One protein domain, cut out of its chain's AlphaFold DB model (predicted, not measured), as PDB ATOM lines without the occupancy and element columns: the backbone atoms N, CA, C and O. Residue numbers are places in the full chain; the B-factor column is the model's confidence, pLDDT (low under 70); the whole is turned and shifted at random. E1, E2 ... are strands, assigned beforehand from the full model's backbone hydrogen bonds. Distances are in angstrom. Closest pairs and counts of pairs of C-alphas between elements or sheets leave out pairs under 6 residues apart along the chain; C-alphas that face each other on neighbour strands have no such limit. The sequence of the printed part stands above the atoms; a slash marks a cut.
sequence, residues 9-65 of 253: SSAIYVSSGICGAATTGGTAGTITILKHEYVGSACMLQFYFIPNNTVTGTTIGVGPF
ATOM      1  N   SER A   9     -34.748 -29.862   5.963       74.06
ATOM      2  CA  SER A   9     -33.698 -29.339   6.853       74.06
ATOM      3  C   SER A   9     -34.278 -28.582   8.052       74.06
ATOM      4  O   SER A   9     -35.318 -27.921   7.954       74.06
ATOM      5  N   SER A  10     -33.598 -28.693   9.192       78.75
ATOM      6  CA  SER A  10     -33.736 -27.780  10.329       78.75
ATOM      7  C   SER A  10     -32.378 -27.140  10.609       78.75
ATOM      8  O   SER A  10     -31.334 -27.712  10.310       78.75
ATOM      9  N   ALA A  11     -32.367 -25.932  11.150       79.00
ATOM     10  CA  ALA A  11     -31.147 -25.185  11.396       79.00
ATOM     11  C   ALA A  11     -31.183 -24.513  12.763       79.00
ATOM     12  O   ALA A  11     -32.238 -24.100  13.255       79.00
ATOM     13  N   ILE A  12     -29.999 -24.405  13.352       78.00
ATOM     14  CA  ILE A  12     -29.732 -23.584  14.519       78.00
ATOM     15  C   ILE A  12     -28.899 -22.406  14.045       78.00
ATOM     16  O   ILE A  12     -27.828 -22.579  13.458       78.00
ATOM     17  N   TYR A  13     -29.401 -21.211  14.308       77.75
ATOM     18  CA  TYR A  13     -28.717 -19.979  13.986       77.75
ATOM     19  C   TYR A  13     -28.141 -19.388  15.268       77.75
ATOM     20  O   TYR A  13     -28.868 -19.156  16.236       77.75
ATOM     21  N   VAL A  14     -26.831 -19.165  15.285       71.25
ATOM     22  CA  VAL A  14     -26.118 -18.542  16.410       71.25
ATOM     23  C   VAL A  14     -25.695 -17.136  16.007       71.25
ATOM     24  O   VAL A  14     -25.176 -16.935  14.910       71.25
ATOM     25  N   SER A  15     -25.943 -16.139  16.853       65.00
ATOM     26  CA  SER A  15     -25.447 -14.785  16.586       65.00
ATOM     27  C   SER A  15     -23.928 -14.724  16.751       65.00
ATOM     28  O   SER A  15     -23.386 -15.279  17.709       65.00
ATOM     29  N   SER A  16     -23.255 -14.000  15.857       58.66
ATOM     30  CA  SER A  16     -21.829 -13.686  15.966       58.66
ATOM     31  C   SER A  16     -21.472 -13.116  17.351       58.66
ATOM     32  O   SER A  16     -22.125 -12.204  17.859       58.66
ATOM     33  N   GLY A  17     -20.431 -13.677  17.975       56.50
ATOM     34  CA  GLY A  17     -19.734 -13.080  19.120       56.50
ATOM     35  C   GLY A  17     -20.412 -13.151  20.494       56.50
ATOM     36  O   GLY A  17     -19.793 -12.725  21.467       56.50
ATOM     37  N   ILE A  18     -21.633 -13.687  20.622       65.69
ATOM     38  CA  ILE A  18     -22.315 -13.799  21.924       65.69
ATOM     39  C   ILE A  18     -22.878 -15.205  22.116       65.69
ATOM     40  O   ILE A  18     -23.903 -15.576  21.546       65.69
ATOM     41  N   CYS A  19     -22.228 -15.975  22.988       72.00
ATOM     42  CA  CYS A  19     -22.817 -17.195  23.521       72.00
ATOM     43  C   CYS A  19     -24.029 -16.835  24.397       72.00
ATOM     44  O   CYS A  19     -23.920 -15.986  25.282       72.00
ATOM     45  N   GLY A  20     -25.183 -17.452  24.134       66.38
ATOM     46  CA  GLY A  20     -26.443 -17.186  24.845       66.38
ATOM     47  C   GLY A  20     -27.628 -16.774  23.962       66.38
ATOM     48  O   GLY A  20     -28.762 -16.825  24.427       66.38
ATOM     49  N   ALA A  21     -27.415 -16.450  22.681       69.62
ATOM     50  CA  ALA A  21     -28.490 -16.180  21.722       69.62
ATOM     51  C   ALA A  21     -28.429 -17.166  20.546       69.62
ATOM     52  O   ALA A  21     -27.615 -17.033  19.633       69.62
ATOM     53  N   ALA A  22     -29.274 -18.196  20.597       79.75
ATOM     54  CA  ALA A  22     -29.476 -19.124  19.491       79.75
ATOM     55  C   ALA A  22     -30.966 -19.168  19.144       79.75
ATOM     56  O   ALA A  22     -31.817 -19.185  20.033       79.75
ATOM     57  N   THR A  23     -31.275 -19.180  17.855       82.50
ATOM     58  CA  THR A  23     -32.630 -19.369  17.336       82.50
ATOM     59  C   THR A  23     -32.678 -20.646  16.514       82.50
ATOM     60  O   THR A  23     -31.662 -21.136  16.021       82.50
ATOM     61  N   THR A  24     -33.862 -21.230  16.397       87.31
ATOM     62  CA  THR A  24     -34.073 -22.470  15.652       87.31
ATOM     63  C   THR A  24     -35.078 -22.232  14.536       87.31
ATOM     64  O   THR A  24     -35.930 -21.347  14.624       87.31
ATOM     65  N   GLY A  25     -34.976 -23.001  13.457       83.56
ATOM     66  CA  GLY A  25     -35.932 -22.942  12.359       83.56
ATOM     67  C   GLY A  25     -35.865 -24.166  11.457       83.56
ATOM     68  O   GLY A  25     -34.969 -24.997  11.581       83.56
ATOM     69  N   GLY A  26     -36.816 -24.259  10.532       82.81
ATOM     70  CA  GLY A  26     -36.898 -25.320   9.529       82.81
ATOM     71  C   GLY A  26     -38.048 -26.298   9.752       82.81
ATOM     72  O   GLY A  26     -38.864 -26.136  10.657       82.81
ATOM     73  N   THR A  27     -38.151 -27.277   8.857       82.75
ATOM     74  CA  THR A  27     -39.333 -28.149   8.711       82.75
ATOM     75  C   THR A  27     -39.044 -29.618   9.001       82.75
ATOM     76  O   THR A  27     -39.974 -30.424   9.067       82.75
ATOM     77  N   ALA A  28     -37.775 -29.978   9.206       83.38
ATOM     78  CA  ALA A  28     -37.373 -31.363   9.425       83.38
ATOM     79  C   ALA A  28     -37.689 -31.881  10.834       83.38
ATOM     80  O   ALA A  28     -37.634 -33.082  11.080       83.38
ATOM     81  N   GLY A  29     -38.043 -30.990  11.761       86.69
ATOM     82  CA  GLY A  29     -38.412 -31.333  13.127       86.69
ATOM     83  C   GLY A  29     -38.240 -30.163  14.092       86.69
ATOM     84  O   GLY A  29     -37.740 -29.100  13.717       86.69
ATOM     85  N   THR A  30     -38.642 -30.374  15.344       89.75
ATOM     86  CA  THR A  30     -38.546 -29.360  16.406       89.75
ATOM     87  C   THR A  30     -37.172 -29.422  17.062       89.75
ATOM     88  O   THR A  30     -36.756 -30.489  17.510       89.75
ATOM     89  N   ILE A  31     -36.484 -28.280  17.148       89.50
ATOM     90  CA  ILE A  31     -35.245 -28.133  17.920       89.50
ATOM     91  C   ILE A  31     -35.546 -27.328  19.185       89.50
ATOM     92  O   ILE A  31     -35.988 -26.180  19.100       89.50
ATOM     93  N   THR A  32     -35.237 -27.907  20.342       90.12
ATOM     94  CA  THR A  32     -35.318 -27.257  21.654       90.12
ATOM     95  C   THR A  32     -33.911 -27.026  22.182       90.12
ATOM     96  O   THR A  32     -33.185 -27.982  22.447       90.12
ATOM     97  N   ILE A  33     -33.511 -25.766  22.356       88.31
ATOM     98  CA  ILE A  33     -32.216 -25.431  22.960       88.31
ATOM     99  C   ILE A  33     -32.289 -25.728  24.462       88.31
ATOM    100  O   ILE A  33     -33.165 -25.221  25.157       88.31
ATOM    101  N   LEU A  34     -31.373 -26.561  24.949       87.81
ATOM    102  CA  LEU A  34     -31.270 -26.953  26.356       87.81
ATOM    103  C   LEU A  34     -30.235 -26.109  27.096       87.81
ATOM    104  O   LEU A  34     -30.445 -25.723  28.243       87.81
ATOM    105  N   LYS A  35     -29.105 -25.839  26.438       86.56
ATOM    106  CA  LYS A  35     -27.988 -25.097  27.018       86.56
ATOM    107  C   LYS A  35     -27.247 -24.319  25.947       86.56
ATOM    108  O   LYS A  35     -27.062 -24.818  24.841       86.56
ATOM    109  N   HIS A  36     -26.813 -23.116  26.287       88.19
ATOM    110  CA  HIS A  36     -26.004 -22.269  25.422       88.19
ATOM    111  C   HIS A  36     -25.071 -21.441  26.317       88.19
ATOM    112  O   HIS A  36     -25.514 -20.481  26.941       88.19
ATOM    113  N   GLU A  37     -23.816 -21.864  26.467       87.25
ATOM    114  CA  GLU A  37     -22.882 -21.275  27.441       87.25
ATOM    115  C   GLU A  37     -21.425 -21.329  26.975       87.25
ATOM    116  O   GLU A  37     -21.050 -22.142  26.128       87.25
ATOM    117  N   TYR A  38     -20.584 -20.481  27.562       86.31
ATOM    118  CA  TYR A  38     -19.147 -20.535  27.320       86.31
ATOM    119  C   TYR A  38     -18.504 -21.734  28.025       86.31
ATOM    120  O   TYR A  38     -18.727 -21.970  29.212       86.31
ATOM    121  N   VAL A  39     -17.632 -22.435  27.302       81.81
ATOM    122  CA  VAL A  39     -16.713 -23.452  27.823       81.81
ATOM    123  C   VAL A  39     -15.302 -23.049  27.394       81.81
ATOM    124  O   VAL A  39     -14.869 -23.291  26.267       81.81
ATOM    125  N   GLY A  40     -14.586 -22.360  28.287       84.56
ATOM    126  CA  GLY A  40     -13.316 -21.715  27.947       84.56
ATOM    127  C   GLY A  40     -13.521 -20.581  26.938       84.56
ATOM    128  O   GLY A  40     -14.318 -19.678  27.177       84.56
ATOM    129  N   SER A  41     -12.804 -20.625  25.812       81.19
ATOM    130  CA  SER A  41     -12.952 -19.668  24.704       81.19
ATOM    131  C   SER A  41     -13.967 -20.105  23.641       81.19
ATOM    132  O   SER A  41     -14.149 -19.397  22.653       81.19
ATOM    133  N   ALA A  42     -14.586 -21.277  23.799       82.56
ATOM    134  CA  ALA A  42     -15.589 -21.802  22.881       82.56
ATOM    135  C   ALA A  42     -16.998 -21.615  23.453       82.56
ATOM    136  O   ALA A  42     -17.191 -21.519  24.665       82.56
ATOM    137  N   CYS A  43     -17.990 -21.591  22.570       83.19
ATOM    138  CA  CYS A  43     -19.393 -21.610  22.946       83.19
ATOM    139  C   CYS A  43     -19.947 -23.024  22.739       83.19
ATOM    140  O   CYS A  43     -19.802 -23.598  21.659       83.19
ATOM    141  N   MET A  44     -20.548 -23.597  23.779       86.94
ATOM    142  CA  MET A  44     -21.208 -24.896  23.727       86.94
ATOM    143  C   MET A  44     -22.711 -24.696  23.566       86.94
ATOM    144  O   MET A  44     -23.341 -23.977  24.344       86.94
ATOM    145  N   LEU A  45     -23.286 -25.396  22.591       87.19
ATOM    146  CA  LEU A  45     -24.721 -25.481  22.376       87.19
ATOM    147  C   LEU A  45     -25.182 -26.923  22.593       87.19
ATOM    148  O   LEU A  45     -24.730 -27.837  21.910       87.19
ATOM    149  N   GLN A  46     -26.115 -27.109  23.520       88.38
ATOM    150  CA  GLN A  46     -26.820 -28.364  23.732       88.38
ATOM    151  C   GLN A  46     -28.277 -28.178  23.325       88.38
ATOM    152  O   GLN A  46     -28.936 -27.229  23.756       88.38
ATOM    153  N   PHE A  47     -28.799 -29.092  22.517       88.19
ATOM    154  CA  PHE A  47     -30.180 -29.052  22.056       88.19
ATOM    155  C   PHE A  47     -30.766 -30.459  21.959       88.19
ATOM    156  O   PHE A  47     -30.044 -31.448  21.845       88.19
ATOM    157  N   TYR A  48     -32.090 -30.528  21.995       88.56
ATOM    158  CA  TYR A  48     -32.866 -31.719  21.697       88.56
ATOM    159  C   TYR A  48     -33.533 -31.553  20.336       88.56
ATOM    160  O   TYR A  48     -34.062 -30.481  20.037       88.56
ATOM    161  N   PHE A  49     -33.508 -32.600  19.519       87.94
ATOM    162  CA  PHE A  49     -34.151 -32.611  18.212       87.94
ATOM    163  C   PHE A  49     -35.191 -33.726  18.145       87.94
ATOM    164  O   PHE A  49     -34.870 -34.889  18.389       87.94
ATOM    165  N   ILE A  50     -36.425 -33.367  17.792       87.69
ATOM    166  CA  ILE A  50     -37.502 -34.312  17.490       87.69
ATOM    167  C   ILE A  50     -37.730 -34.276  15.977       87.69
ATOM    168  O   ILE A  50     -38.335 -33.308  15.499       87.69
ATOM    169  N   PRO A  51     -37.267 -35.292  15.223       86.56
ATOM    170  CA  PRO A  51     -37.526 -35.380  13.794       86.56
ATOM    171  C   PRO A  51     -39.026 -35.437  13.510       86.56
ATOM    172  O   PRO A  51     -39.793 -36.057  14.249       86.56
ATOM    173  N   ASN A  52     -39.444 -34.821  12.410       84.12
ATOM    174  CA  ASN A  52     -40.788 -35.009  11.890       84.12
ATOM    175  C   ASN A  52     -40.935 -36.456  11.388       84.12
ATOM    176  O   ASN A  52     -40.068 -36.978  10.691       84.12
ATOM    177  N   ASN A  53     -42.034 -37.122  11.730       79.38
ATOM    178  CA  ASN A  53     -42.264 -38.512  11.335       79.38
ATOM    179  C   ASN A  53     -42.569 -38.682   9.833       79.38
ATOM    180  O   ASN A  53     -42.650 -39.812   9.358       79.38
ATOM    181  N   THR A  54     -42.736 -37.583   9.091       79.62
ATOM    182  CA  THR A  54     -42.992 -37.597   7.645       79.62
ATOM    183  C   THR A  54     -41.737 -37.449   6.783       79.62
ATOM    184  O   THR A  54     -41.843 -37.548   5.561       79.62
ATOM    185  N   VAL A  55     -40.557 -37.226   7.376       74.81
ATOM    186  CA  VAL A  55     -39.305 -37.034   6.623       74.81
ATOM    187  C   VAL A  55     -38.411 -38.273   6.708       74.81
ATOM    188  O   VAL A  55     -38.196 -38.843   7.773       74.81
ATOM    189  N   THR A  56     -37.885 -38.707   5.562       74.19
ATOM    190  CA  THR A  56     -37.030 -39.905   5.413       74.19
ATOM    191  C   THR A  56     -35.540 -39.626   5.623       74.19
ATOM    192  O   THR A  56     -34.748 -40.558   5.743       74.19
ATOM    193  N   GLY A  57     -35.156 -38.351   5.691       72.25
ATOM    194  CA  GLY A  57     -33.802 -37.893   5.973       72.25
ATOM    195  C   GLY A  57     -33.833 -36.442   6.441       72.25
ATOM    196  O   GLY A  57     -34.632 -35.643   5.956       72.25
ATOM    197  N   THR A  58     -32.993 -36.102   7.415       74.62
ATOM    198  CA  THR A  58     -32.917 -34.752   7.979       74.62
ATOM    199  C   THR A  58     -31.476 -34.288   8.054       74.62
ATOM    200  O   THR A  58     -30.595 -35.040   8.465       74.62
ATOM    201  N   THR A  59     -31.254 -33.019   7.726       80.31
ATOM    202  CA  THR A  59     -30.028 -32.295   8.064       80.31
ATOM    203  C   THR A  59     -30.291 -31.298   9.185       80.31
ATOM    204  O   THR A  59     -31.333 -30.639   9.218       80.31
ATOM    205  N   ILE A  60     -29.327 -31.190  10.102       81.50
ATOM    206  CA  ILE A  60     -29.262 -30.109  11.084       81.50
ATOM    207  C   ILE A  60     -28.110 -29.196  10.679       81.50
ATOM    208  O   ILE A  60     -26.947 -29.598  10.724       81.50
ATOM    209  N   GLY A  61     -28.441 -27.986  10.242       82.12
ATOM    210  CA  GLY A  61     -27.464 -26.946   9.936       82.12
ATOM    211  C   GLY A  61     -27.086 -26.144  11.178       82.12
ATOM    212  O   GLY A  61     -27.932 -25.885  12.033       82.12
ATOM    213  N   VAL A  62     -25.830 -25.707  11.249       80.75
ATOM    214  CA  VAL A  62     -25.379 -24.678  12.194       80.75
ATOM    215  C   VAL A  62     -24.756 -23.557  11.373       80.75
ATOM    216  O   VAL A  62     -23.866 -23.815  10.565       80.75
ATOM    217  N   GLY A  63     -25.245 -22.331  11.542       78.25
ATOM    218  CA  GLY A  63     -24.783 -21.179  10.768       78.25
ATOM    219  C   GLY A  63     -25.005 -19.850  11.487       78.25
ATOM    220  O   GLY A  63     -25.672 -19.817  12.527       78.25
ATOM    221  N   PRO A  64     -24.428 -18.752  10.970       72.94
ATOM    222  CA  PRO A  64     -24.580 -17.445  11.589       72.94
ATOM    223  C   PRO A  64     -26.023 -16.951  11.433       72.94
ATOM    224  O   PRO A  64     -26.614 -17.044  10.356       72.94
ATOM    225  N   PHE A  65     -26.599 -16.394  12.500       71.44
ATOM    226  CA  PHE A  65     -27.830 -15.602  12.417       71.44
ATOM    227  C   PHE A  65     -27.491 -14.151  12.058       71.44
ATOM    228  O   PHE A  65     -27.636 -13.249  12.883       71.44
TER     229      PHE A  65
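AT A GLANCE: This is residues 9 to 65 of the 253 residues of an uncharacterized protein of Alphaproteobacteria bacterium CG1_02_46_17 (UniProt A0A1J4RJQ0). The domain is a small, long sandwich of two sheets, in which a long two-stranded hairpin, E3 and E4, lies over a shorter sheet of three strands, E2, E1 and E5. The two sheets come closest near the beginning of E3 and the end of E4, and the tight turn between E3 and E4 is at one end of the long axis, with the link from E4 to E5 at the other. The printed part has 57 residues with five named strands, E1 to E5 in order along the chain, and no named helix; the class is all strand. The first sheet has the order E2, E1, E5 and is mixed, while the second, E3 and E4, is antiparallel. The whole is only just compact, close to loose, with a radius of gyration of the C-alphas of 12.0 A, and it spans 39 by 18 by 13 A, a rod in outline.

HOW THE PARTS SIT: E1, residues 9 to 14, is the inner strand of the three-stranded sheet. E2, residues 22 to 26, is an edge strand and forms a hairpin with E1, antiparallel at 163 degrees between their directions. Across this pair N 11 and O 25 are within hydrogen-bond range at 2.8 A, as are N 23 and O 13 at 2.9 A. A tight link then leads to the other sheet and to E3, residues 29 to 39. The closest C-alphas of E2 and E3 are those of Thr 24 and Ile 31, 6.2 A apart, and those of E1 and E3 are Ser 10 and Gly 29, at 6.5 A. E4, residues 42 to 51, follows E3 in a second hairpin, antiparallel at 164 degrees. Here N 32 and O 48 are 2.8 A apart and N 39 and O 42 also 2.8 A, both within hydrogen-bond range. E1 and E4 are near each other, with 7 pairs of C-alphas within 10 A. E2 and E4 are only just apart, their closest C-alphas at 8.4 A. E5, residues 58 to 64, returns to the first sheet as its other edge strand, parallel to E1 at 23 degrees. N 12 and O 61 are within hydrogen-bond range at 2.9 A, and N 61 and O 10 likewise at 2.9 A. The closest C-alphas of E4 and E5 are those of Pro 51 and Thr 58, 7.4 A apart, while E3 and E5 are only just apart at 8.3 A. In this sandwich, two sheets face to face, the facing parts are 9.4 A centre to centre, with best planes 30 degrees apart and strands at 25 degrees to those of the other sheet.

IN THESE COORDINATES: E1 begins at C-alpha 9, at (-33.698, -29.339, 6.853), and measures 16.3 A from first to last C-alpha. E2 measures 13.9 A. E3, the longest strand by residues with 11, runs 27.4 A from C-alpha 29 to C-alpha 39, at (-16.713, -23.452, 27.823). E4 has 10 residues and measures 27.4 A as well. E5 measures 19.5 A and ends at C-alpha 64, at (-24.580, -17.445, 11.589).

THE WHOLE: The two C-alphas farthest apart are those of Gly 40 and Thr 54, at 39.3 A; the first and last printed C-alphas, Ser 9 and Phe 65, are 15.9 A apart. The printed part has no cut. The links E2 to E3 and E3 to E4 are tight, E1 to E2 and E4 to E5 are short, and no link is long. The mean pLDDT of the printed part is 80.3, and the model's confidence is under 70 at residues 15 to 18 and 20 to 21, in the link between E1 and E2.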